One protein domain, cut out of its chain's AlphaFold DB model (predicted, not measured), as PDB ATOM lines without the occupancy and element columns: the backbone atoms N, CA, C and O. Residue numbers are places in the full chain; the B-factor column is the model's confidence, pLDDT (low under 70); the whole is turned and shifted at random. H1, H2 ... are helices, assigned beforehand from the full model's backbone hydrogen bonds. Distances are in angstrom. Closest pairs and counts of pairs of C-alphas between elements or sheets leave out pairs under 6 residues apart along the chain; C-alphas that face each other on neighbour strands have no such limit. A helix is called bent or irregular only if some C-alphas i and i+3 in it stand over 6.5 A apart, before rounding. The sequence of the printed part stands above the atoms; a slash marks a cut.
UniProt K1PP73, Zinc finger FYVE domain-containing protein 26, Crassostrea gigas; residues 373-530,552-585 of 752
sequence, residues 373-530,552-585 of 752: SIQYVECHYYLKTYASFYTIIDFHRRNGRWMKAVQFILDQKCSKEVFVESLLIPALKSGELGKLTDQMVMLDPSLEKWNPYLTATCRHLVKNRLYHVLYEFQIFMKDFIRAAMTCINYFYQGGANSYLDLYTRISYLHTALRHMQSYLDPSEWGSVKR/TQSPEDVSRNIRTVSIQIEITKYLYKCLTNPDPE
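This is residues 373 to 530 and 552 to 585 of the 752 residues of the protein "Zinc finger FYVE domain-containing protein 26" of Crassostrea gigas (UniProt K1PP73). This is a long rod of helices stacked one after another along its length. Toward one end H2, H3 and H4 stand side by side as an up-and-down bundle, each running against the one before, and H5 and H6 pack steeply on it; from H6 through H7, H8 and H10 to the long H12, each helix packs on the next and runs against it. Residues 373 to 378 stick out at the H1 end. The printed part has 192 residues with twelve named helices, H1 to H12 in order, and no named strand: all helix. It is loose, with a radius of gyration of the C-alphas of 21.8 A and spans of 85 by 33 by 24 A.

Start at H12, residues 555 to 580, the longest helix. H10, residues 506 to 520, touches it at a shallow tilt of 16 degrees, opposite ways; the closest C-alphas, of Leu 513 and Ile 562, are 6.0 A apart. H9, residues 499 to 504, touches residues 572 to 579 of H12 alone, closest at Leu 500 and Tyr 576 with C-alphas 5.7 A apart. H11, residues 522 to 525, and H10 only just touch, only at the corner, with 3 pairs of C-alphas within 8 A. H8, residues 480 to 492, touches H10, the C-alphas of Ala 484 and Ala 512 coming within 4.1 A. H7, residues 467 to 476, forms hairpins with H8 and with H6, residues 451 to 463, of which 458 to 462 alone touch it. H4, residues 416 to 430, touches H6 at a steep tilt of 58 degrees, with C-alphas 416 and 453 closest at 5.4 A. H4 is only just irregular: C-alphas 422 and 425 are 6.8 A apart. H5, residues 433 to 443, touches H3, residues 402 to 411, at a steep tilt of 53 degrees, closest at C-alphas 403 and 439, 5.6 A. H3 forms a hairpin with H2, residues 389 to 398. H1, residues 374 to 386, and H2 only just touch, only at the corner, with 3 pairs within 8 A. Of the O i to N i+4 pairs, 5 of 6 in H3 and 9 of 11 in H4 are within hydrogen-bond range.

Find C-alpha 374, where H1 begins, at (-84.774, 14.448, 2.651). H12 runs 37.5 A from C-alpha 555 at (-42.756, 48.544, 22.154) to C-alpha 580 at (-19.223, 43.843, -6.697). H10 is 21.9 A long and H4 20.2 A.

The C-alphas farthest apart, of Ile 374 and Glu 585, are 85.7 A apart. Residues 531 to 551 are not printed; C-alphas 530 and 552 are 8.8 A apart across the cut. No link printed whole is long. Residues 493 to 497 and 582 to 585 have pLDDT under 70.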
ATOM      1  N   SER A 373     -83.422  18.919   1.521       72.38
ATOM      2  CA  SER A 373     -83.417  17.595   0.908       72.38
ATOM      3  C   SER A 373     -83.573  16.513   1.984       72.38
ATOM      4  O   SER A 373     -82.862  16.498   2.992       72.38
ATOM      5  N   ILE A 374     -84.497  15.579   1.754       73.81
ATOM      6  CA  ILE A 374     -84.774  14.448   2.651       73.81
ATOM      7  C   ILE A 374     -83.484  13.653   2.921       73.81
ATOM      8  O   ILE A 374     -83.225  13.259   4.057       73.81
ATOM      9  N   GLN A 375     -82.638  13.494   1.900       74.81
ATOM     10  CA  GLN A 375     -81.332  12.843   1.988       74.81
ATOM     11  C   GLN A 375     -80.402  13.557   2.976       74.81
ATOM     12  O   GLN A 375     -79.775  12.915   3.815       74.81
ATOM     13  N   TYR A 376     -80.349  14.891   2.928       78.00
ATOM     14  CA  TYR A 376     -79.510  15.682   3.829       78.00
ATOM     15  C   TYR A 376     -79.981  15.578   5.286       78.00
ATOM     16  O   TYR A 376     -79.161  15.428   6.199       78.00
ATOM     17  N   VAL A 377     -81.298  15.622   5.513       80.06
ATOM     18  CA  VAL A 377     -81.894  15.426   6.845       80.06
ATOM     19  C   VAL A 377     -81.550  14.038   7.390       80.06
ATOM     20  O   VAL A 377     -81.223  13.901   8.574       80.06
ATOM     21  N   GLU A 378     -81.559  13.020   6.530       84.81
ATOM     22  CA  GLU A 378     -81.212  11.654   6.906       84.81
ATOM     23  C   GLU A 378     -79.718  11.491   7.226       84.81
ATOM     24  O   GLU A 378     -79.378  10.965   8.289       84.81
ATOM     25  N   CYS A 379     -78.819  12.027   6.391       85.56
ATOM     26  CA  CYS A 379     -77.381  12.074   6.684       85.56
ATOM     27  C   CYS A 379     -77.124  12.725   8.046       85.56
ATOM     28  O   CYS A 379     -76.402  12.180   8.884       85.56
ATOM     29  N   HIS A 380     -77.759  13.870   8.298       84.62
ATOM     30  CA  HIS A 380     -77.611  14.597   9.552       84.62
ATOM     31  C   HIS A 380     -78.115  13.791  10.761       84.62
ATOM     32  O   HIS A 380     -77.510  13.861  11.833       84.62
ATOM     33  N   TYR A 381     -79.177  12.991  10.612       88.19
ATOM     34  CA  TYR A 381     -79.648  12.091  11.668       88.19
ATOM     35  C   TYR A 381     -78.589  11.041  12.037       88.19
ATOM     36  O   TYR A 381     -78.234  10.919  13.216       88.19
ATOM     37  N   TYR A 382     -78.049  10.311  11.055       87.44
ATOM     38  CA  TYR A 382     -77.053   9.265  11.316       87.44
ATOM     39  C   TYR A 382     -75.746   9.839  11.861       87.44
ATOM     40  O   TYR A 382     -75.191   9.314  12.829       87.44
ATOM     41  N   LEU A 383     -75.305  10.971  11.312       87.88
ATOM     42  CA  LEU A 383     -74.140  11.706  11.792       87.88
ATOM     43  C   LEU A 383     -74.313  12.156  13.246       87.88
ATOM     44  O   LEU A 383     -73.470  11.870  14.095       87.88
ATOM     45  N   LYS A 384     -75.444  12.783  13.577       86.81
ATOM     46  CA  LYS A 384     -75.731  13.231  14.945       86.81
ATOM     47  C   LYS A 384     -75.879  12.068  15.927       86.81
ATOM     48  O   LYS A 384     -75.657  12.268  17.119       86.81
ATOM     49  N   THR A 385     -76.254  10.874  15.482       85.75
ATOM     50  CA  THR A 385     -76.541   9.740  16.378       85.75
ATOM     51  C   THR A 385     -75.328   8.833  16.590       85.75
ATOM     52  O   THR A 385     -75.082   8.400  17.718       85.75
ATOM     53  N   TYR A 386     -74.517   8.608  15.556       88.19
ATOM     54  CA  TYR A 386     -73.453   7.596  15.585       88.19
ATOM     55  C   TYR A 386     -72.049   8.138  15.306       88.19
ATOM     56  O   TYR A 386     -71.075   7.451  15.610       88.19
ATOM     57  N   ALA A 387     -71.911   9.342  14.747       86.94
ATOM     58  CA  ALA A 387     -70.617   9.831  14.289       86.94
ATOM     59  C   ALA A 387     -69.830  10.602  15.361       86.94
ATOM     60  O   ALA A 387     -70.380  11.135  16.330       86.94
ATOM     61  N   SER A 388     -68.514  10.663  15.157       90.81
ATOM     62  CA  SER A 388     -67.608  11.541  15.894       90.81
ATOM     63  C   SER A 388     -67.711  12.976  15.369       90.81
ATOM     64  O   SER A 388     -68.190  13.217  14.256       90.81
ATOM     65  N   PHE A 389     -67.219  13.947  16.141       90.44
ATOM     66  CA  PHE A 389     -67.143  15.336  15.683       90.44
ATOM     67  C   PHE A 389     -66.279  15.476  14.427       90.44
ATOM     68  O   PHE A 389     -66.645  16.227  13.531       90.44
ATOM     69  N   TYR A 390     -65.201  14.689  14.320       90.81
ATOM     70  CA  TYR A 390     -64.373  14.616  13.116       90.81
ATOM     71  C   TYR A 390     -65.209  14.312  11.863       90.81
ATOM     72  O   TYR A 390     -65.157  15.069  10.896       90.81
ATOM     73  N   THR A 391     -66.027  13.257  11.895       89.62
ATOM     74  CA  THR A 391     -66.837  12.839  10.741       89.62
ATOM     75  C   THR A 391     -67.922  13.860  10.392       89.62
ATOM     76  O   THR A 391     -68.198  14.082   9.216       89.62
ATOM     77  N   ILE A 392     -68.536  14.506  11.392       88.94
ATOM     78  CA  ILE A 392     -69.547  15.557  11.169       88.94
ATOM     79  C   ILE A 392     -68.922  16.764  10.456       88.94
ATOM     80  O   ILE A 392     -69.484  17.288   9.492       88.94
ATOM     81  N   ILE A 393     -67.745  17.193  10.915       90.12
ATOM     82  CA  ILE A 393     -67.011  18.317  10.328       90.12
ATOM     83  C   ILE A 393     -66.551  17.966   8.909       90.12
ATOM     84  O   ILE A 393     -66.738  18.770   7.993       90.12
ATOM     85  N   ASP A 394     -66.015  16.759   8.702       89.12
ATOM     86  CA  ASP A 394     -65.605  16.291   7.377       89.12
ATOM     87  C   ASP A 394     -66.787  16.236   6.396       89.12
ATOM     88  O   ASP A 394     -66.664  16.718   5.272       89.12
ATOM     89  N   PHE A 395     -67.960  15.761   6.831       88.75
ATOM     90  CA  PHE A 395     -69.183  15.783   6.022       88.75
ATOM     91  C   PHE A 395     -69.563  17.204   5.583       88.75
ATOM     92  O   PHE A 395     -69.815  17.444   4.401       88.75
ATOM     93  N   HIS A 396     -69.573  18.178   6.499       87.75
ATOM     94  CA  HIS A 396     -69.877  19.564   6.133       87.75
ATOM     95  C   HIS A 396     -68.851  20.150   5.159       87.75
ATOM     96  O   HIS A 396     -69.238  20.861   4.230       87.75
ATOM     97  N   ARG A 397     -67.566  19.820   5.335       88.06
ATOM     98  CA  ARG A 397     -66.479  20.242   4.445       88.06
ATOM     99  C   ARG A 397     -66.621  19.644   3.043       88.06
ATOM    100  O   ARG A 397     -66.534  20.389   2.071       88.06
ATOM    101  N   ARG A 398     -66.860  18.330   2.925       84.69
ATOM    102  CA  ARG A 398     -67.041  17.629   1.635       84.69
ATOM    103  C   ARG A 398     -68.226  18.176   0.839       84.69
ATOM    104  O   ARG A 398     -68.134  18.278  -0.375       84.69
ATOM    105  N   ASN A 399     -69.277  18.616   1.529       81.94
ATOM    106  CA  ASN A 399     -70.446  19.266   0.931       81.94
ATOM    107  C   ASN A 399     -70.284  20.794   0.734       81.94
ATOM    108  O   ASN A 399     -71.279  21.499   0.584       81.94
ATOM    109  N   GLY A 400     -69.063  21.342   0.814       82.06
ATOM    110  CA  GLY A 400     -68.771  22.763   0.563       82.06
ATOM    111  C   GLY A 400     -69.228  23.747   1.653       82.06
ATOM    112  O   GLY A 400     -69.026  24.955   1.530       82.06
ATOM    113  N   ARG A 401     -69.805  23.269   2.762       86.12
ATOM    114  CA  ARG A 401     -70.408  24.096   3.825       86.12
ATOM    115  C   ARG A 401     -69.412  24.432   4.936       86.12
ATOM    116  O   ARG A 401     -69.624  24.097   6.105       86.12
ATOM    117  N   TRP A 402     -68.352  25.149   4.580       88.88
ATOM    118  CA  TRP A 402     -67.280  25.540   5.503       88.88
ATOM    119  C   TRP A 402     -67.776  26.322   6.727       88.88
ATOM    120  O   TRP A 402     -67.353  26.025   7.840       88.88
ATOM    121  N   MET A 403     -68.722  27.251   6.554       88.56
ATOM    122  CA  MET A 403     -69.262  28.049   7.665       88.56
ATOM    123  C   MET A 403     -69.865  27.158   8.764       88.56
ATOM    124  O   MET A 403     -69.505  27.274   9.931       88.56
ATOM    125  N   LYS A 404     -70.709  26.183   8.388       87.88
ATOM    126  CA  LYS A 404     -71.321  25.244   9.347       87.88
ATOM    127  C   LYS A 404     -70.278  24.363  10.037       87.88
ATOM    128  O   LYS A 404     -70.404  24.101  11.228       87.88
ATOM    129  N   ALA A 405     -69.250  23.930   9.305       90.75
ATOM    130  CA  ALA A 405     -68.161  23.120   9.848       90.75
ATOM    131  C   ALA A 405     -67.380  23.881  10.937       90.75
ATOM    132  O   ALA A 405     -67.143  23.363  12.027       90.75
ATOM    133  N   VAL A 406     -67.035  25.135  10.649       91.25
ATOM    134  CA  VAL A 406     -66.298  26.031  11.546       91.25
ATOM    135  C   VAL A 406     -67.177  26.446  12.740       91.25
ATOM    136  O   VAL A 406     -66.722  26.400  13.882       91.25
ATOM    137  N   GLN A 407     -68.459  26.745  12.519       91.94
ATOM    138  CA  GLN A 407     -69.419  27.035  13.588       91.94
ATOM    139  C   GLN A 407     -69.569  25.856  14.564       91.94
ATOM    140  O   GLN A 407     -69.524  26.052  15.777       91.94
ATOM    141  N   PHE A 408     -69.667  24.626  14.047       91.25
ATOM    142  CA  PHE A 408     -69.801  23.420  14.867       91.25
ATOM    143  C   PHE A 408     -68.643  23.252  15.863       91.25
ATOM    144  O   PHE A 408     -68.868  22.856  17.005       91.25
ATOM    145  N   ILE A 409     -67.416  23.599  15.462       91.50
ATOM    146  CA  ILE A 409     -66.235  23.531  16.336       91.50
ATOM    147  C   ILE A 409     -66.359  24.466  17.533       91.50
ATOM    148  O   ILE A 409     -66.026  24.060  18.650       91.50
ATOM    149  N   LEU A 410     -66.840  25.693  17.317       91.00
ATOM    150  CA  LEU A 410     -67.028  26.661  18.395       91.00
ATOM    151  C   LEU A 410     -68.197  26.268  19.302       91.00
ATOM    152  O   LEU A 410     -68.047  26.288  20.525       91.00
ATOM    153  N   ASP A 411     -69.324  25.863  18.715       90.62
ATOM    154  CA  ASP A 411     -70.542  25.515  19.454       90.62
ATOM    155  C   ASP A 411     -70.342  24.270  20.331       90.62
ATOM    156  O   ASP A 411     -70.778  24.237  21.482       90.62
ATOM    157  N   GLN A 412     -69.649  23.250  19.812       89.31
ATOM    158  CA  GLN A 412     -69.385  21.992  20.525       89.31
ATOM    159  C   GLN A 412     -68.045  21.977  21.273       89.31
ATOM    160  O   GLN A 412     -67.715  20.971  21.903       89.31
ATOM    161  N   LYS A 413     -67.268  23.070  21.216       88.44
ATOM    162  CA  LYS A 413     -65.920  23.184  21.806       88.44
ATOM    163  C   LYS A 413     -65.038  21.978  21.460       88.44
ATOM    164  O   LYS A 413     -64.515  21.284  22.340       88.44
ATOM    165  N   CYS A 414     -64.897  21.696  20.166       90.06
ATOM    166  CA  CYS A 414     -64.124  20.543  19.707       90.06
ATOM    167  C   CYS A 414     -62.652  20.628  20.153       90.06
ATOM    168  O   CYS A 414     -62.108  21.711  20.362       90.06
ATOM    169  N   SER A 415     -61.983  19.487  20.297       91.00
ATOM    170  CA  SER A 415     -60.571  19.422  20.662       91.00
ATOM    171  C   SER A 415     -59.685  19.997  19.554       91.00
ATOM    172  O   SER A 415     -60.046  20.040  18.372       91.00
ATOM    173  N   LYS A 416     -58.493  20.460  19.938       90.94
ATOM    174  CA  LYS A 416     -57.522  21.047  19.002       90.94
ATOM    175  C   LYS A 416     -57.036  20.026  17.966       90.94
ATOM    176  O   LYS A 416     -56.777  20.396  16.826       90.94
ATOM    177  N   GLU A 417     -56.954  18.752  18.342       88.44
ATOM    178  CA  GLU A 417     -56.621  17.639  17.452       88.44
ATOM    179  C   GLU A 417     -57.716  17.417  16.405       88.44
ATOM    180  O   GLU A 417     -57.402  17.303  15.223       88.44
ATOM    181  N   VAL A 418     -58.994  17.433  16.812       91.06
ATOM    182  CA  VAL A 418     -60.123  17.311  15.876       91.06
ATOM    183  C   VAL A 418     -60.100  18.447  14.860       91.06
ATOM    184  O   VAL A 418     -60.231  18.177  13.671       91.06
ATOM    185  N   PHE A 419     -59.861  19.693  15.280       93.38
ATOM    186  CA  PHE A 419     -59.711  20.825  14.355       93.38
ATOM    187  C   PHE A 419     -58.578  20.608  13.338       93.38
ATOM    188  O   PHE A 419     -58.771  20.805  12.135       93.38
ATOM    189  N   VAL A 420     -57.399  20.187  13.812       91.31
ATOM    190  CA  VAL A 420     -56.221  19.987  12.957       91.31
ATOM    191  C   VAL A 420     -56.466  18.883  11.924       91.31
ATOM    192  O   VAL A 420     -56.195  19.083  10.743       91.31
ATOM    193  N   GLU A 421     -57.011  17.743  12.344       90.81
ATOM    194  CA  GLU A 421     -57.227  16.592  11.460       90.81
ATOM    195  C   GLU A 421     -58.431  16.768  10.519       90.81
ATOM    196  O   GLU A 421     -58.372  16.331   9.371       90.81
ATOM    197  N   SER A 422     -59.521  17.405  10.966       89.00
ATOM    198  CA  SER A 422     -60.759  17.529  10.167       89.00
ATOM    199  C   SER A 422     -60.793  18.736   9.228       89.00
ATOM    200  O   SER A 422     -61.402  18.650   8.161       89.00
ATOM    201  N   LEU A 423     -60.148  19.852   9.591       91.44
ATOM    202  CA  LEU A 423     -60.163  21.078   8.786       91.44
ATOM    203  C   LEU A 423     -58.786  21.458   8.264       91.44
ATOM    204  O   LEU A 423     -58.627  21.587   7.053       91.44
ATOM    205  N   LEU A 424     -57.794  21.626   9.146       91.25
ATOM    206  CA  LEU A 424     -56.493  22.165   8.746       91.25
ATOM    207  C   LEU A 424     -55.797  21.254   7.729       91.25
ATOM    208  O   LEU A 424     -55.461  21.705   6.640       91.25
ATOM    209  N   ILE A 425     -55.584  19.976   8.054       90.94
ATOM    210  CA  ILE A 425     -54.863  19.049   7.170       90.94
ATOM    211  C   ILE A 425     -55.576  18.890   5.817       90.94
ATOM    212  O   ILE A 425     -54.896  18.999   4.791       90.94
ATOM    213  N   PRO A 426     -56.906  18.672   5.753       90.69
ATOM    214  CA  PRO A 426     -57.618  18.636   4.481       90.69
ATOM    215  C   PRO A 426     -57.515  19.945   3.694       90.69
ATOM    216  O   PRO A 426     -57.222  19.881   2.505       90.69
ATOM    217  N   ALA A 427     -57.665  21.108   4.338       89.81
ATOM    218  CA  ALA A 427     -57.544  22.410   3.674       89.81
ATOM    219  C   ALA A 427     -56.133  22.654   3.111       89.81
ATOM    220  O   ALA A 427     -55.987  23.212   2.026       89.81
ATOM    221  N   LEU A 428     -55.088  22.197   3.810       89.44
ATOM    222  CA  LEU A 428     -53.707  22.257   3.321       89.44
ATOM    223  C   LEU A 428     -53.487  21.354   2.104       89.44
ATOM    224  O   LEU A 428     -52.789  21.745   1.174       89.44
ATOM    225  N   LYS A 429     -54.083  20.156   2.100       88.81
ATOM    226  CA  LYS A 429     -53.984  19.210   0.979       88.81
ATOM    227  C   LYS A 429     -54.783  19.666  -0.243       88.81
ATOM    228  O   LYS A 429     -54.317  19.454  -1.357       88.81
ATOM    229  N   SER A 430     -55.964  20.261  -0.048       86.44
ATOM    230  CA  SER A 430     -56.817  20.754  -1.140       86.44
ATOM    231  C   SER A 430     -56.445  22.156  -1.632       86.44
ATOM    232  O   SER A 430     -56.942  22.577  -2.672       86.44
ATOM    233  N   GLY A 431     -55.576  22.881  -0.918       86.44
ATOM    234  CA  GLY A 431     -55.228  24.268  -1.242       86.44
ATOM    235  C   GLY A 431     -56.316  25.282  -0.867       86.44
ATOM    236  O   GLY A 431     -56.298  26.413  -1.341       86.44
ATOM    237  N   GLU A 432     -57.264  24.908  -0.007       88.00
ATOM    238  CA  GLU A 432     -58.419  25.728   0.385       88.00
ATOM    239  C   GLU A 432     -58.227  26.440   1.734       88.00
ATOM    240  O   GLU A 432     -59.198  26.819   2.391       88.00
ATOM    241  N   LEU A 433     -56.976  26.648   2.160       88.69
ATOM    242  CA  LEU A 433     -56.668  27.318   3.429       88.69
ATOM    243  C   LEU A 433     -57.293  28.720   3.515       88.69
ATOM    244  O   LEU A 433     -57.800  29.077   4.573       88.69
ATOM    245  N   GLY A 434     -57.330  29.458   2.398       88.00
ATOM    246  CA  GLY A 434     -57.988  30.768   2.312       88.00
ATOM    247  C   GLY A 434     -59.472  30.712   2.685       88.00
ATOM    248  O   GLY A 434     -59.932  31.489   3.518       88.00
ATOM    249  N   LYS A 435     -60.208  29.709   2.178       88.69
ATOM    250  CA  LYS A 435     -61.628  29.517   2.522       88.69
ATOM    251  C   LYS A 435     -61.799  29.288   4.022       88.69
ATOM    252  O   LYS A 435     -62.693  29.869   4.627       88.69
ATOM    253  N   LEU A 436     -60.942  28.466   4.632       90.94
ATOM    254  CA  LEU A 436     -60.986  28.211   6.075       90.94
ATOM    255  C   LEU A 436     -60.757  29.500   6.876       90.94
ATOM    256  O   LEU A 436     -61.537  29.804   7.780       90.94
ATOM    257  N   THR A 437     -59.721  30.267   6.537       91.06
ATOM    258  CA  THR A 437     -59.387  31.516   7.234       91.06
ATOM    259  C   THR A 437     -60.470  32.582   7.078       91.06
ATOM    260  O   THR A 437     -60.815  33.240   8.061       91.06
ATOM    261  N   ASP A 438     -61.071  32.699   5.893       91.19
ATOM    262  CA  ASP A 438     -62.154  33.652   5.627       91.19
ATOM    263  C   ASP A 438     -63.391  33.329   6.473       91.19
ATOM    264  O   ASP A 438     -63.956  34.211   7.124       91.19
ATOM    265  N   GLN A 439     -63.777  32.048   6.551       91.62
ATOM    266  CA  GLN A 439     -64.906  31.624   7.387       91.62
ATOM    267  C   GLN A 439     -64.634  31.816   8.887       91.62
ATOM    268  O   GLN A 439     -65.549  32.163   9.636       91.62
ATOM    269  N   MET A 440     -63.389  31.633   9.342       92.00
ATOM    270  CA  MET A 440     -63.008  31.907  10.734       92.00
ATOM    271  C   MET A 440     -63.177  33.391  11.087       92.00
ATOM    272  O   MET A 440     -63.712  33.694  12.155       92.00
ATOM    273  N   VAL A 441     -62.771  34.299  10.191       91.75
ATOM    274  CA  VAL A 441     -62.911  35.757  10.373       91.75
ATOM    275  C   VAL A 441     -64.367  36.194  10.298       91.75
ATOM    276  O   VAL A 441     -64.785  37.028  11.096       91.75
ATOM    277  N   MET A 442     -65.159  35.616   9.393       91.06
ATOM    278  CA  MET A 442     -66.595  35.896   9.316       91.06
ATOM    279  C   MET A 442     -67.329  35.563  10.624       91.06
ATOM    280  O   MET A 442     -68.234  36.297  11.019       91.06
ATOM    281  N   LEU A 443     -66.954  34.468  11.292       90.81
ATOM    282  CA  LEU A 443     -67.570  34.036  12.552       90.81
ATOM    283  C   LEU A 443     -67.039  34.776  13.782       90.81
ATOM    284  O   LEU A 443     -67.787  35.025  14.731       90.81
ATOM    285  N   ASP A 444     -65.747  35.090  13.797       88.88
ATOM    286  CA  ASP A 444     -65.112  35.845  14.870       88.88
ATOM    287  C   ASP A 444     -64.022  36.771  14.306       88.88
ATOM    288  O   ASP A 444     -62.856  36.369  14.211       88.88
ATOM    289  N   PRO A 445     -64.368  38.034  13.995       87.50
ATOM    290  CA  PRO A 445     -63.408  39.017  13.495       87.50
ATOM    291  C   PRO A 445     -62.257  39.314  14.468       87.50
ATOM    292  O   PRO A 445     -61.199  39.779  14.046       87.50
ATOM    293  N   SER A 446     -62.445  39.063  15.770       84.38
ATOM    294  CA  SER A 446     -61.412  39.275  16.794       84.38
ATOM    295  C   SER A 446     -60.386  38.138  16.857       84.38
ATOM    296  O   SER A 446     -59.291  38.310  17.400       84.38
ATOM    297  N   LEU A 447     -60.732  36.974  16.294       87.50
ATOM    298  CA  LEU A 447     -59.994  35.713  16.379       87.50
ATOM    299  C   LEU A 447     -59.720  35.215  17.815       87.50
ATOM    300  O   LEU A 447     -58.937  34.279  17.995       87.50
ATOM    301  N   GLU A 448     -60.335  35.806  18.843       85.06
ATOM    302  CA  GLU A 448     -60.115  35.436  20.245       85.06
ATOM    303  C   GLU A 448     -60.645  34.025  20.544       85.06
ATOM    304  O   GLU A 448     -59.973  33.245  21.227       85.06
ATOM    305  N   LYS A 449     -61.796  33.637  19.975       87.19
ATOM    306  CA  LYS A 449     -62.371  32.289  20.151       87.19
ATOM    307  C   LYS A 449     -61.509  31.205  19.502       87.19
ATOM    308  O   LYS A 449     -61.512  30.057  19.943       87.19
ATOM    309  N   TRP A 450     -60.741  31.574  18.478       90.31
ATOM    310  CA  TRP A 450     -59.891  30.660  17.718       90.31
ATOM    311  C   TRP A 450     -58.533  30.389  18.369       90.31
ATOM    312  O   TRP A 450     -57.841  29.453  17.965       90.31
ATOM    313  N   ASN A 451     -58.155  31.154  19.395       88.38
ATOM    314  CA  ASN A 451     -56.843  31.123  20.042       88.38
ATOM    315  C   ASN A 451     -56.266  29.705  20.309       88.38
ATOM    316  O   ASN A 451     -55.128  29.449  19.900       88.38
ATOM    317  N   PRO A 452     -57.002  28.742  20.912       88.06
ATOM    318  CA  PRO A 452     -56.475  27.392  21.153       88.06
ATOM    319  C   PRO A 452     -56.114  26.635  19.863       88.06
ATOM    320  O   PRO A 452     -55.109  25.917  19.809       88.06
ATOM    321  N   TYR A 453     -56.922  26.820  18.817       90.62
ATOM    322  CA  TYR A 453     -56.772  26.185  17.508       90.62
ATOM    323  C   TYR A 453     -55.655  26.837  16.686       90.62
ATOM    324  O   TYR A 453     -54.888  26.132  16.027       90.62
ATOM    325  N   LEU A 454     -55.491  28.162  16.790       90.31
ATOM    326  CA  LEU A 454     -54.382  28.898  16.173       90.31
ATOM    327  C   LEU A 454     -53.032  28.403  16.714       90.31
ATOM    328  O   LEU A 454     -52.144  28.040  15.943       90.31
ATOM    329  N   THR A 455     -52.894  28.278  18.038       87.25
ATOM    330  CA  THR A 455     -51.665  27.762  18.665       87.25
ATOM    331  C   THR A 455     -51.391  26.303  18.287       87.25
ATOM    332  O   THR A 455     -50.238  25.896  18.121       87.25
ATOM    333  N   ALA A 456     -52.428  25.472  18.157       88.62
ATOM    334  CA  ALA A 456     -52.275  24.098  17.675       88.62
ATOM    335  C   ALA A 456     -51.829  24.043  16.205       88.62
ATOM    336  O   ALA A 456     -50.921  23.277  15.878       88.62
ATOM    337  N   THR A 457     -52.385  24.911  15.358       90.38
ATOM    338  CA  THR A 457     -52.019  25.050  13.941       90.38
ATOM    339  C   THR A 457     -50.557  25.441  13.782       90.38
ATOM    340  O   THR A 457     -49.803  24.732  13.118       90.38
ATOM    341  N   CYS A 458     -50.104  26.493  14.472       88.81
ATOM    342  CA  CYS A 458     -48.703  26.916  14.440       88.81
ATOM    343  C   CYS A 458     -47.752  25.789  14.875       88.81
ATOM    344  O   CYS A 458     -46.756  25.526  14.201       88.81
ATOM    345  N   ARG A 459     -48.078  25.059  15.954       89.06
ATOM    346  CA  ARG A 459     -47.286  23.898  16.399       89.06
ATOM    347  C   ARG A 459     -47.245  22.784  15.352       89.06
ATOM    348  O   ARG A 459     -46.179  22.211  15.125       89.06
ATOM    349  N   HIS A 460     -48.371  22.488  14.706       90.25
ATOM    350  CA  HIS A 460     -48.446  21.479  13.650       90.25
ATOM    351  C   HIS A 460     -47.594  21.866  12.430       90.25
ATOM    352  O   HIS A 460     -46.825  21.042  11.931       90.25
ATOM    353  N   LEU A 461     -47.670  23.121  11.979       89.00
ATOM    354  CA  LEU A 461     -46.903  23.617  10.830       89.00
ATOM    355  C   LEU A 461     -45.392  23.624  11.104       89.00
ATOM    356  O   LEU A 461     -44.614  23.187  10.255       89.00
ATOM    357  N   VAL A 462     -44.972  24.034  12.309       87.06
ATOM    358  CA  VAL A 462     -43.562  23.971  12.741       87.06
ATOM    359  C   VAL A 462     -43.063  22.525  12.774       87.06
ATOM    360  O   VAL A 462     -41.995  22.236  12.234       87.06
ATOM    361  N   LYS A 463     -43.841  21.602  13.357       89.38
ATOM    362  CA  LYS A 463     -43.486  20.174  13.441       89.38
ATOM    363  C   LYS A 463     -43.278  19.548  12.057       89.38
ATOM    364  O   LYS A 463     -42.350  18.765  11.882       89.38
ATOM    365  N   ASN A 464     -44.107  19.920  11.080       88.06
ATOM    366  CA  ASN A 464     -44.047  19.401   9.711       88.06
ATOM    367  C   ASN A 464     -43.149  20.222   8.765       88.06
ATOM    368  O   ASN A 464     -43.090  19.921   7.578       88.06
ATOM    369  N   ARG A 465     -42.427  21.234   9.272       86.56
ATOM    370  CA  ARG A 465     -41.515  22.097   8.492       86.56
ATOM    371  C   ARG A 465     -42.193  22.852   7.334       86.56
ATOM    372  O   ARG A 465     -41.544  23.193   6.347       86.56
ATOM    373  N   LEU A 466     -43.484  23.158   7.465       86.25
ATOM    374  CA  LEU A 466     -44.271  23.910   6.476       86.25
ATOM    375  C   LEU A 466     -44.169  25.420   6.733       86.25
ATOM    376  O   LEU A 466     -45.136  26.081   7.106       86.25
ATOM    377  N   TYR A 467     -42.967  25.971   6.575       84.44
ATOM    378  CA  TYR A 467     -42.654  27.335   7.010       84.44
ATOM    379  C   TYR A 467     -43.289  28.448   6.140       84.44
ATOM    380  O   TYR A 467     -43.545  29.532   6.657       84.44
ATOM    381  N   HIS A 468     -43.600  28.191   4.861       85.69
ATOM    382  CA  HIS A 468     -44.250  29.180   3.983       85.69
ATOM    383  C   HIS A 468     -45.704  29.401   4.403       85.69
ATOM    384  O   HIS A 468     -46.144  30.523   4.621       85.69
ATOM    385  N   VAL A 469     -46.418  28.297   4.614       86.50
ATOM    386  CA  VAL A 469     -47.790  28.319   5.120       86.50
ATOM    387  C   VAL A 469     -47.833  28.851   6.551       86.50
ATOM    388  O   VAL A 469     -48.731  29.605   6.905       86.50
ATOM    389  N   LEU A 470     -46.841  28.505   7.381       88.62
ATOM    390  CA  LEU A 470     -46.704  29.080   8.720       88.62
ATOM    391  C   LEU A 470     -46.600  30.606   8.668       88.62
ATOM    392  O   LEU A 470     -47.242  31.269   9.471       88.62
ATOM    393  N   TYR A 471     -45.815  31.152   7.741       88.69
ATOM    394  CA  TYR A 471     -45.675  32.594   7.567       88.69
ATOM    395  C   TYR A 471     -47.003  33.262   7.180       88.69
ATOM    396  O   TYR A 471     -47.409  34.227   7.827       88.69
ATOM    397  N   GLU A 472     -47.714  32.725   6.187       87.62
ATOM    398  CA  GLU A 472     -49.033  33.235   5.782       87.62
ATOM    399  C   GLU A 472     -50.042  33.166   6.936       87.62
ATOM    400  O   GLU A 472     -50.759  34.129   7.215       87.62
ATOM    401  N   PHE A 473     -50.039  32.059   7.679       88.62
ATOM    402  CA  PHE A 473     -50.919  31.870   8.826       88.62
ATOM    403  C   PHE A 473     -50.572  32.800  10.001       88.62
ATOM    404  O   PHE A 473     -51.469  33.294  10.685       88.62
ATOM    405  N   GLN A 474     -49.285  33.093  10.224       89.94
ATOM    406  CA  GLN A 474     -48.826  34.070  11.222       89.94
ATOM    407  C   GLN A 474     -49.316  35.487  10.896       89.94
ATOM    408  O   GLN A 474     -49.708  36.217  11.807       89.94
ATOM    409  N   ILE A 475     -49.347  35.862   9.613       89.31
ATOM    410  CA  ILE A 475     -49.929  37.136   9.164       89.31
ATOM    411  C   ILE A 475     -51.436  37.149   9.410       89.31
ATOM    412  O   ILE A 475     -51.945  38.104   9.996       89.31
ATOM    413  N   PHE A 476     -52.140  36.081   9.026       89.75
ATOM    414  CA  PHE A 476     -53.582  35.943   9.244       89.75
ATOM    415  C   PHE A 476     -53.968  36.144  10.716       89.75
ATOM    416  O   PHE A 476     -54.860  36.929  11.035       89.75
ATOM    417  N   MET A 477     -53.252  35.495  11.637       87.44
ATOM    418  CA  MET A 477     -53.511  35.643  13.071       87.44
ATOM    419  C   MET A 477     -53.001  36.969  13.664       87.44
ATOM    420  O   MET A 477     -53.168  37.185  14.867       87.44
ATOM    421  N   LYS A 478     -52.385  37.842  12.858       86.62
ATOM    422  CA  LYS A 478     -51.711  39.088  13.265       86.62
ATOM    423  C   LYS A 478     -50.607  38.884  14.308       86.62
ATOM    424  O   LYS A 478     -50.374  39.726  15.173       86.62
ATOM    425  N   ASP A 479     -49.900  37.757  14.234       86.50
ATOM    426  CA  ASP A 479     -48.676  37.525  15.005       86.50
ATOM    427  C   ASP A 479     -47.470  38.076  14.235       86.50
ATOM    428  O   ASP A 479     -46.617  37.348  13.716       86.50
ATOM    429  N   PHE A 480     -47.434  39.406  14.134       87.31
ATOM    430  CA  PHE A 480     -46.432  40.135  13.364       87.31
ATOM    431  C   PHE A 480     -44.996  39.853  13.829       87.31
ATOM    432  O   PHE A 480     -44.081  39.811  13.007       87.31
ATOM    433  N   ILE A 481     -44.782  39.615  15.129       87.44
ATOM    434  CA  ILE A 481     -43.445  39.331  15.669       87.44
ATOM    435  C   ILE A 481     -42.972  37.950  15.219       87.44
ATOM    436  O   ILE A 481     -41.854  37.835  14.707       87.44
ATOM    437  N   ARG A 482     -43.803  36.902  15.336       88.19
ATOM    438  CA  ARG A 482     -43.409  35.580  14.827       88.19
ATOM    439  C   ARG A 482     -43.268  35.577  13.308       88.19
ATOM    440  O   ARG A 482     -42.325  34.961  12.821       88.19
ATOM    441  N   ALA A 483     -44.113  36.304  12.574       87.81
ATOM    442  CA  ALA A 483     -43.962  36.475  11.127       87.81
ATOM    443  C   ALA A 483     -42.613  37.123  10.770       87.81
ATOM    444  O   ALA A 483     -41.893  36.627   9.901       87.81
ATOM    445  N   ALA A 484     -42.219  38.183  11.485       88.19
ATOM    446  CA  ALA A 484     -40.924  38.834  11.306       88.19
ATOM    447  C   ALA A 484     -39.753  37.888  11.624       88.19
ATOM    448  O   ALA A 484     -38.791  37.821  10.859       88.19
ATOM    449  N   MET A 485     -39.846  37.105  12.705       84.94
ATOM    450  CA  MET A 485     -38.843  36.087  13.043       84.94
ATOM    451  C   MET A 485     -38.753  34.989  11.980       84.94
ATOM    452  O   MET A 485     -37.651  34.585  11.618       84.94
ATOM    453  N   THR A 486     -39.883  34.530  11.439       85.00
ATOM    454  CA  THR A 486     -39.921  33.576  10.324       85.00
ATOM    455  C   THR A 486     -39.197  34.137   9.102       85.00
ATOM    456  O   THR A 486     -38.345  33.450   8.540       85.00
ATOM    457  N   CYS A 487     -39.442  35.398   8.728       85.56
ATOM    458  CA  CYS A 487     -38.719  36.060   7.636       85.56
ATOM    459  C   CYS A 487     -37.207  36.156   7.892       85.56
ATOM    460  O   CYS A 487     -36.417  35.888   6.986       85.56
ATOM    461  N   ILE A 488     -36.795  36.507   9.114       84.44
ATOM    462  CA  ILE A 488     -35.375  36.563   9.496       84.44
ATOM    463  C   ILE A 488     -34.748  35.165   9.409       84.44
ATOM    464  O   ILE A 488     -33.662  35.008   8.860       84.44
ATOM    465  N   ASN A 489     -35.446  34.128   9.873       82.62
ATOM    466  CA  ASN A 489     -34.977  32.750   9.754       82.62
ATOM    467  C   ASN A 489     -34.807  32.336   8.288       82.62
ATOM    468  O   ASN A 489     -33.794  31.734   7.945       82.62
ATOM    469  N   TYR A 490     -35.744  32.698   7.410       78.19
ATOM    470  CA  TYR A 490     -35.659  32.418   5.974       78.19
ATOM    471  C   TYR A 490     -34.529  33.157   5.261       78.19
ATOM    472  O   TYR A 490     -33.898  32.589   4.371       78.19
ATOM    473  N   PHE A 491     -34.228  34.389   5.672       76.56
ATOM    474  CA  PHE A 491     -33.073  35.132   5.166       76.56
ATOM    475  C   PHE A 491     -31.766  34.343   5.363       76.56
ATOM    476  O   PHE A 491     -30.913  34.324   4.474       76.56
ATOM    477  N   TYR A 492     -31.649  33.623   6.485       70.56
ATOM    478  CA  TYR A 492     -30.461  32.847   6.849       70.56
ATOM    479  C   TYR A 492     -30.528  31.346   6.510       70.56
ATOM    480  O   TYR A 492     -29.488  30.689   6.427       70.56
ATOM    481  N   GLN A 493     -31.716  30.774   6.294       65.25
ATOM    482  CA  GLN A 493     -31.879  29.367   5.916       65.25
ATOM    483  C   GLN A 493     -31.489  29.131   4.448       65.25
ATOM    484  O   GLN A 493     -31.866  29.880   3.552       65.25
ATOM    485  N   GLY A 494     -30.728  28.063   4.184       56.44
ATOM    486  CA  GLY A 494     -30.316  27.668   2.828       56.44
ATOM    487  C   GLY A 494     -28.867  27.992   2.456       56.44
ATOM    488  O   GLY A 494     -28.608  28.258   1.287       56.44
ATOM    489  N   GLY A 495     -27.944  27.993   3.427       57.03
ATOM    490  CA  GLY A 495     -26.502  27.938   3.155       57.03
ATOM    491  C   GLY A 495     -25.936  29.146   2.412       57.03
ATOM    492  O   GLY A 495     -25.098  28.966   1.535       57.03
ATOM    493  N   ALA A 496     -26.402  30.363   2.725       63.56
ATOM    494  CA  ALA A 496     -25.738  31.566   2.232       63.56
ATOM    495  C   ALA A 496     -24.275  31.530   2.697       63.56
ATOM    496  O   ALA A 496     -24.009  31.518   3.899       63.56
ATOM    497  N   ASN A 497     -23.347  31.467   1.744       67.44
ATOM    498  CA  ASN A 497     -21.908  31.382   2.010       67.44
ATOM    499  C   ASN A 497     -21.218  32.731   1.768       67.44
ATOM    500  O   ASN A 497     -20.048  32.902   2.107       67.44
ATOM    501  N   SER A 498     -21.950  33.706   1.218       73.56
ATOM    502  CA  SER A 498     -21.465  35.050   0.924       73.56
ATOM    503  C   SER A 498     -22.523  36.133   1.186       73.56
ATOM    504  O   SER A 498     -23.727  35.875   1.212       73.56
ATOM    505  N   TYR A 499     -22.078  37.388   1.320       77.12
ATOM    506  CA  TYR A 499     -22.982  38.546   1.370       77.12
ATOM    507  C   TYR A 499     -23.657  38.853   0.027       77.12
ATOM    508  O   TYR A 499     -24.662  39.562   0.006       77.12
ATOM    509  N   LEU A 500     -23.151  38.290  -1.075       77.75
ATOM    510  CA  LEU A 500     -23.805  38.340  -2.380       77.75
ATOM    511  C   LEU A 500     -25.123  37.553  -2.349       77.75
ATOM    512  O   LEU A 500     -26.167  38.082  -2.729       77.75
ATOM    513  N   ASP A 501     -25.098  36.345  -1.778       77.19
ATOM    514  CA  ASP A 501     -26.296  35.519  -1.581       77.19
ATOM    515  C   ASP A 501     -27.292  36.203  -0.637       77.19
ATOM    516  O   ASP A 501     -28.493  36.241  -0.910       77.19
ATOM    517  N   LEU A 502     -26.796  36.794   0.455       81.94
ATOM    518  CA  LEU A 502     -27.634  37.529   1.406       81.94
ATOM    519  C   LEU A 502     -28.308  38.746   0.760       81.94
ATOM    520  O   LEU A 502     -29.471  39.021   1.047       81.94
ATOM    521  N   TYR A 503     -27.631  39.451  -0.151       84.06
ATOM    522  CA  TYR A 503     -28.230  40.587  -0.850       84.06
ATOM    523  C   TYR A 503     -29.424  40.174  -1.721       84.06
ATOM    524  O   TYR A 503     -30.458  40.840  -1.684       84.06
ATOM    525  N   THR A 504     -29.354  39.038  -2.426       84.25
ATOM    526  CA  THR A 504     -30.501  38.533  -3.220       84.25
ATOM    527  C   THR A 504     -31.744  38.255  -2.366       84.25
ATOM    528  O   THR A 504     -32.872  38.333  -2.848       84.25
ATOM    529  N   ARG A 505     -31.545  37.987  -1.071       85.44
ATOM    530  CA  ARG A 505     -32.585  37.655  -0.088       85.44
ATOM    531  C   ARG A 505     -33.009  38.852   0.768       85.44
ATOM    532  O   ARG A 505     -33.843  38.708   1.658       85.44
ATOM    533  N   ILE A 506     -32.475  40.049   0.523       87.00
ATOM    534  CA  ILE A 506     -32.692  41.230   1.376       87.00
ATOM    535  C   ILE A 506     -34.165  41.654   1.478       87.00
ATOM    536  O   ILE A 506     -34.556  42.329   2.436       87.00
ATOM    537  N   SER A 507     -35.004  41.248   0.522       88.00
ATOM    538  CA  SER A 507     -36.455  41.451   0.549       88.00
ATOM    539  C   SER A 507     -37.105  40.862   1.808       88.00
ATOM    540  O   SER A 507     -38.007  41.486   2.365       88.00
ATOM    541  N   TYR A 508     -36.608  39.733   2.328       87.69
ATOM    542  CA  TYR A 508     -37.119  39.125   3.561       87.69
ATOM    543  C   TYR A 508     -36.898  40.015   4.789       87.69
ATOM    544  O   TYR A 508     -37.791  40.118   5.629       87.69
ATOM    545  N   LEU A 509     -35.760  40.715   4.879       87.75
ATOM    546  CA  LEU A 509     -35.502  41.654   5.977       87.75
ATOM    547  C   LEU A 509     -36.378  42.910   5.878       87.75
ATOM    548  O   LEU A 509     -36.873  43.384   6.898       87.75
ATOM    549  N   HIS A 510     -36.626  43.426   4.669       90.56
ATOM    550  CA  HIS A 510     -37.560  44.545   4.480       90.56
ATOM    551  C   HIS A 510     -38.993  44.149   4.869       90.56
ATOM    552  O   HIS A 510     -39.706  44.926   5.502       90.56
ATOM    553  N   THR A 511     -39.408  42.925   4.546       89.44
ATOM    554  CA  THR A 511     -40.708  42.389   4.966       89.44
ATOM    555  C   THR A 511     -40.778  42.176   6.482       89.44
ATOM    556  O   THR A 511     -41.790  42.516   7.089       89.44
ATOM    557  N   ALA A 512     -39.699  41.705   7.120       90.31
ATOM    558  CA  ALA A 512     -39.619  41.605   8.580       90.31
ATOM    559  C   ALA A 512     -39.746  42.979   9.265       90.31
ATOM    560  O   ALA A 512     -40.469  43.100  10.252       90.31
ATOM    561  N   LEU A 513     -39.103  44.019   8.716       90.50
ATOM    562  CA  LEU A 513     -39.255  45.399   9.191       90.50
ATOM    563  C   LEU A 513     -40.700  45.882   9.091       90.50
ATOM    564  O   LEU A 513     -41.222  46.406  10.071       90.50
ATOM    565  N   ARG A 514     -41.351  45.666   7.940       91.12
ATOM    566  CA  ARG A 514     -42.756  46.046   7.737       91.12
ATOM    567  C   ARG A 514     -43.661  45.396   8.782       91.12
ATOM    568  O   ARG A 514     -44.506  46.074   9.358       91.12
ATOM    569  N   HIS A 515     -43.447  44.116   9.083       90.69
ATOM    570  CA  HIS A 515     -44.209  43.400  10.112       90.69
ATOM    571  C   HIS A 515     -43.970  43.969  11.513       90.69
ATOM    572  O   HIS A 515     -44.926  44.230  12.238       90.69
ATOM    573  N   MET A 516     -42.721  44.249  11.895       90.19
ATOM    574  CA  MET A 516     -42.428  44.888  13.187       90.19
ATOM    575  C   MET A 516     -43.004  46.312  13.293       90.19
ATOM    576  O   MET A 516     -43.422  46.718  14.373       90.19
ATOM    577  N   GLN A 517     -43.057  47.064  12.192       91.06
ATOM    578  CA  GLN A 517     -43.725  48.370  12.137       91.06
ATOM    579  C   GLN A 517     -45.246  48.224  12.276       91.06
ATOM    580  O   GLN A 517     -45.847  48.932  13.079       91.06
ATOM    581  N   SER A 518     -45.841  47.245  11.591       89.50
ATOM    582  CA  SER A 518     -47.276  46.925  11.681       89.50
ATOM    583  C   SER A 518     -47.676  46.486  13.096       89.50
ATOM    584  O   SER A 518     -48.761  46.795  13.568       89.50
ATOM    585  N   TYR A 519     -46.773  45.829  13.831       88.31
ATOM    586  CA  TYR A 519     -46.986  45.517  15.249       88.31
ATOM    587  C   TYR A 519     -47.152  46.777  16.117       88.31
ATOM    588  O   TYR A 519     -47.934  46.773  17.073       88.31
ATOM    589  N   LEU A 520     -46.400  47.840  15.814       86.56
ATOM    590  CA  LEU A 520     -46.427  49.097  16.562       86.56
ATOM    591  C   LEU A 520     -47.586  50.009  16.145       86.56
ATOM    592  O   LEU A 520     -48.057  50.769  16.992       86.56
ATOM    593  N   ASP A 521     -48.038  49.921  14.895       86.69
ATOM    594  CA  ASP A 521     -49.132  50.717  14.339       86.69
ATOM    595  C   ASP A 521     -50.508  50.198  14.804       86.69
ATOM    596  O   ASP A 521     -50.896  49.089  14.437       86.69
ATOM    597  N   PRO A 522     -51.290  50.971  15.584       81.62
ATOM    598  CA  PRO A 522     -52.619  50.554  16.033       81.62
ATOM    599  C   PRO A 522     -53.624  50.295  14.899       81.62
ATOM    600  O   PRO A 522     -54.558  49.518  15.097       81.62
ATOM    601  N   SER A 523     -53.461  50.923  13.731       83.69
ATOM    602  CA  SER A 523     -54.411  50.806  12.615       83.69
ATOM    603  C   SER A 523     -54.391  49.420  11.955       83.69
ATOM    604  O   SER A 523     -55.437  48.896  11.570       83.69
ATOM    605  N   GLU A 524     -53.230  48.764  11.944       84.12
ATOM    606  CA  GLU A 524     -53.015  47.434  11.353       84.12
ATOM    607  C   GLU A 524     -53.679  46.299  12.161       84.12
ATOM    608  O   GLU A 524     -53.915  45.190  11.664       84.12
ATOM    609  N   TRP A 525     -54.061  46.558  13.415       81.69
ATOM    610  CA  TRP A 525     -54.680  45.571  14.306       81.69
ATOM    611  C   TRP A 525     -56.173  45.346  14.029       81.69
ATOM    612  O   TRP A 525     -56.661  44.222  14.191       81.69
ATOM    613  N   GLY A 526     -56.884  46.317  13.446       82.81
ATOM    614  CA  GLY A 526     -58.310  46.187  13.120       82.81
ATOM    615  C   GLY A 526     -59.139  45.698  14.318       82.81
ATOM    616  O   GLY A 526     -59.042  46.251  15.407       82.81
ATOM    617  N   SER A 527     -59.932  44.635  14.138       78.69
ATOM    618  CA  SER A 527     -60.746  44.024  15.208       78.69
ATOM    619  C   SER A 527     -59.972  43.117  16.176       78.69
ATOM    620  O   SER A 527     -60.516  42.722  17.207       78.69
ATOM    621  N   VAL A 528     -58.722  42.764  15.863       80.31
ATOM    622  CA  VAL A 528     -57.872  41.929  16.724       80.31
ATOM    623  C   VAL A 528     -57.158  42.841  17.710       80.31
ATOM    624  O   VAL A 528     -56.484  43.782  17.305       80.31
ATOM    625  N   LYS A 529     -57.245  42.568  19.012       74.94
ATOM    626  CA  LYS A 529     -56.557  43.399  20.006       74.94
ATOM    627  C   LYS A 529     -55.047  43.189  19.952       74.94
ATOM    628  O   LYS A 529     -54.568  42.051  19.934       74.94
ATOM    629  N   ARG A 530     -54.298  44.294  20.014       76.56
ATOM    630  CA  ARG A 530     -52.857  44.249  20.269       76.56
ATOM    631  C   ARG A 530     -52.613  43.588  21.630       76.56
ATOM    632  O   ARG A 530     -53.191  44.040  22.616       76.56
ATOM    633  N   THR A 552     -45.740  38.378  22.362       81.25
ATOM    634  CA  THR A 552     -45.799  39.720  22.942       81.25
ATOM    635  C   THR A 552     -44.394  40.243  23.207       81.25
ATOM    636  O   THR A 552     -43.591  39.557  23.840       81.25
ATOM    637  N   GLN A 553     -44.094  41.457  22.753       80.56
ATOM    638  CA  GLN A 553     -42.840  42.149  23.048       80.56
ATOM    639  C   GLN A 553     -43.133  43.602  23.424       80.56
ATOM    640  O   GLN A 553     -44.093  44.192  22.925       80.56
ATOM    641  N   SER A 554     -42.308  44.183  24.299       83.81
ATOM    642  CA  SER A 554     -42.443  45.598  24.650       83.81
ATOM    643  C   SER A 554     -42.249  46.476  23.397       83.81
ATOM    644  O   SER A 554     -41.442  46.127  22.524       83.81
ATOM    645  N   PRO A 555     -42.973  47.606  23.258       84.81
ATOM    646  CA  PRO A 555     -42.756  48.544  22.154       84.81
ATOM    647  C   PRO A 555     -41.286  48.979  22.022       84.81
ATOM    648  O   PRO A 555     -40.784  49.175  20.909       84.81
ATOM    649  N   GLU A 556     -40.581  49.087  23.147       84.06
ATOM    650  CA  GLU A 556     -39.171  49.455  23.236       84.06
ATOM    651  C   GLU A 556     -38.263  48.362  22.661       84.06
ATOM    652  O   GLU A 556     -37.349  48.661  21.885       84.06
ATOM    653  N   ASP A 557     -38.522  47.093  22.989       86.50
ATOM    654  CA  ASP A 557     -37.754  45.961  22.464       86.50
ATOM    655  C   ASP A 557     -38.015  45.753  20.971       86.50
ATOM    656  O   ASP A 557     -37.071  45.513  20.216       86.50
ATOM    657  N   VAL A 558     -39.258  45.921  20.508       87.12
ATOM    658  CA  VAL A 558     -39.576  45.875  19.069       87.12
ATOM    659  C   VAL A 558     -38.866  47.005  18.330       87.12
ATOM    660  O   VAL A 558     -38.260  46.767  17.287       87.12
ATOM    661  N   SER A 559     -38.837  48.212  18.897       87.75
ATOM    662  CA  SER A 559     -38.090  49.340  18.328       87.75
ATOM    663  C   SER A 559     -36.581  49.065  18.257       87.75
ATOM    664  O   SER A 559     -35.933  49.418  17.270       87.75
ATOM    665  N   ARG A 560     -36.005  48.390  19.263       86.94
ATOM    666  CA  ARG A 560     -34.601  47.932  19.239       86.94
ATOM    667  C   ARG A 560     -34.369  46.867  18.159       86.94
ATOM    668  O   ARG A 560     -33.365  46.914  17.445       86.94
ATOM    669  N   ASN A 561     -35.300  45.932  17.994       87.75
ATOM    670  CA  ASN A 561     -35.231  44.903  16.954       87.75
ATOM    671  C   ASN A 561     -35.326  45.515  15.546       87.75
ATOM    672  O   ASN A 561     -34.538  45.152  14.676       87.75
ATOM    673  N   ILE A 562     -36.198  46.508  15.340       88.62
ATOM    674  CA  ILE A 562     -36.295  47.281  14.090       88.62
ATOM    675  C   ILE A 562     -34.945  47.919  13.744       88.62
ATOM    676  O   ILE A 562     -34.465  47.769  12.620       88.62
ATOM    677  N   ARG A 563     -34.287  48.578  14.708       88.38
ATOM    678  CA  ARG A 563     -32.948  49.162  14.499       88.38
ATOM    679  C   ARG A 563     -31.914  48.098  14.130       88.38
ATOM    680  O   ARG A 563     -31.193  48.272  13.153       88.38
ATOM    681  N   THR A 564     -31.920  46.968  14.839       88.31
ATOM    682  CA  THR A 564     -31.041  45.813  14.570       88.31
ATOM    683  C   THR A 564     -31.173  45.330  13.121       88.31
ATOM    684  O   THR A 564     -30.175  45.157  12.420       88.31
ATOM    685  N   VAL A 565     -32.410  45.133  12.653       87.75
ATOM    686  CA  VAL A 565     -32.695  44.663  11.290       87.75
ATOM    687  C   VAL A 565     -32.326  45.733  10.255       87.75
ATOM    688  O   VAL A 565     -31.732  45.399   9.231       87.75
ATOM    689  N   SER A 566     -32.604  47.015  10.524       89.81
ATOM    690  CA  SER A 566     -32.221  48.132   9.643       89.81
ATOM    691  C   SER A 566     -30.709  48.200   9.442       89.81
ATOM    692  O   SER A 566     -30.234  48.293   8.311       89.81
ATOM    693  N   ILE A 567     -29.945  48.074  10.528       88.19
ATOM    694  CA  ILE A 567     -28.483  48.041  10.480       88.19
ATOM    695  C   ILE A 567     -27.998  46.834   9.673       88.19
ATOM    696  O   ILE A 567     -27.125  46.978   8.821       88.19
ATOM    697  N   GLN A 568     -28.590  45.650   9.861       88.69
ATOM    698  CA  GLN A 568     -28.226  44.476   9.063       88.69
ATOM    699  C   GLN A 568     -28.482  44.688   7.559       88.69
ATOM    700  O   GLN A 568     -27.681  44.234   6.736       88.69
ATOM    701  N   ILE A 569     -29.563  45.376   7.179       87.81
ATOM    702  CA  ILE A 569     -29.851  45.735   5.779       87.81
ATOM    703  C   ILE A 569     -28.780  46.687   5.236       87.81
ATOM    704  O   ILE A 569     -28.262  46.449   4.145       87.81
ATOM    705  N   GLU A 570     -28.429  47.735   5.986       88.44
ATOM    706  CA  GLU A 570     -27.382  48.699   5.615       88.44
ATOM    707  C   GLU A 570     -26.026  48.000   5.411       88.44
ATOM    708  O   GLU A 570     -25.398  48.169   4.365       88.44
ATOM    709  N   ILE A 571     -25.630  47.128   6.343       87.31
ATOM    710  CA  ILE A 571     -24.394  46.334   6.257       87.31
ATOM    711  C   ILE A 571     -24.404  45.419   5.029       87.31
ATOM    712  O   ILE A 571     -23.420  45.354   4.296       87.31
ATOM    713  N   THR A 572     -25.518  44.728   4.776       86.25
ATOM    714  CA  THR A 572     -25.633  43.809   3.631       86.25
ATOM    715  C   THR A 572     -25.518  44.568   2.304       86.25
ATOM    716  O   THR A 572     -24.843  44.100   1.389       86.25
ATOM    717  N   LYS A 573     -26.114  45.767   2.198       86.44
ATOM    718  CA  LYS A 573     -25.982  46.650   1.023       86.44
ATOM    719  C   LYS A 573     -24.546  47.153   0.841       86.44
ATOM    720  O   LYS A 573     -24.040  47.138  -0.279       86.44
ATOM    721  N   TYR A 574     -23.899  47.577   1.927       85.31
ATOM    722  CA  TYR A 574     -22.518  48.060   1.906       85.31
ATOM    723  C   TYR A 574     -21.546  46.956   1.467       85.31
ATOM    724  O   TYR A 574     -20.809  47.133   0.499       85.31
ATOM    725  N   LEU A 575     -21.609  45.779   2.095       83.19
ATOM    726  CA  LEU A 575     -20.738  44.649   1.762       83.19
ATOM    727  C   LEU A 575     -20.987  44.113   0.345       83.19
ATOM    728  O   LEU A 575     -20.035  43.736  -0.332       83.19
ATOM    729  N   TYR A 576     -22.228  44.141  -0.153       84.06
ATOM    730  CA  TYR A 576     -22.519  43.837  -1.559       84.06
ATOM    731  C   TYR A 576     -21.839  44.824  -2.522       84.06
ATOM    732  O   TYR A 576     -21.219  44.399  -3.498       84.06
ATOM    733  N   LYS A 577     -21.899  46.134  -2.240       82.19
ATOM    734  CA  LYS A 577     -21.226  47.171  -3.046       82.19
ATOM    735  C   LYS A 577     -19.708  46.965  -3.070       82.19
ATOM    736  O   LYS A 577     -19.080  47.122  -4.112       82.19
ATOM    737  N   CYS A 578     -19.133  46.583  -1.935       78.56
ATOM    738  CA  CYS A 578     -17.715  46.262  -1.819       78.56
ATOM    739  C   CYS A 578     -17.312  45.002  -2.600       78.56
ATOM    740  O   CYS A 578     -16.269  44.985  -3.241       78.56
ATOM    741  N   LEU A 579     -18.141  43.956  -2.574       75.94
ATOM    742  CA  LEU A 579     -17.867  42.690  -3.266       75.94
ATOM    743  C   LEU A 579     -18.069  42.766  -4.785       75.94
ATOM    744  O   LEU A 579     -17.440  42.013  -5.520       75.94
ATOM    745  N   THR A 580     -18.954  43.645  -5.260       75.12
ATOM    746  CA  THR A 580     -19.223  43.843  -6.697       75.12
ATOM    747  C   THR A 580     -18.207  44.756  -7.378       75.12
ATOM    748  O   THR A 580     -17.961  44.589  -8.569       75.12
ATOM    749  N   ASN A 581     -17.566  45.653  -6.620       72.12
ATOM    750  CA  ASN A 581     -16.438  46.474  -7.061       72.12
ATOM    751  C   ASN A 581     -15.188  46.161  -6.215       72.12
ATOM    752  O   ASN A 581     -14.805  46.982  -5.376       72.12
ATOM    753  N   PRO A 582     -14.573  44.976  -6.389       64.38
ATOM    754  CA  PRO A 582     -13.404  44.588  -5.613       64.38
ATOM    755  C   PRO A 582     -12.191  45.438  -6.007       64.38
ATOM    756  O   PRO A 582     -11.874  45.589  -7.187       64.38
ATOM    757  N   ASP A 583     -11.500  45.976  -5.007       61.72
ATOM    758  CA  ASP A 583     -10.200  46.615  -5.195       61.72
ATOM    759  C   ASP A 583      -9.109  45.526  -5.267       61.72
ATOM    760  O   ASP A 583      -9.062  44.675  -4.370       61.72
ATOM    761  N   PRO A 584      -8.237  45.513  -6.292       54.94
ATOM    762  CA  PRO A 584      -7.149  44.539  -6.412       54.94
ATOM    763  C   PRO A 584      -6.159  44.530  -5.230       54.94
ATOM    764  O   PRO A 584      -5.469  43.528  -5.048       54.94
ATOM    765  N   GLU A 585      -6.087  45.589  -4.413       52.06
ATOM    766  CA  GLU A 585      -5.224  45.653  -3.217       52.06
ATOM    767  C   GLU A 585      -5.898  45.156  -1.921       52.06
ATOM    768  O   GLU A 585      -5.248  45.070  -0.873       52.06
TER     769      GLU A 585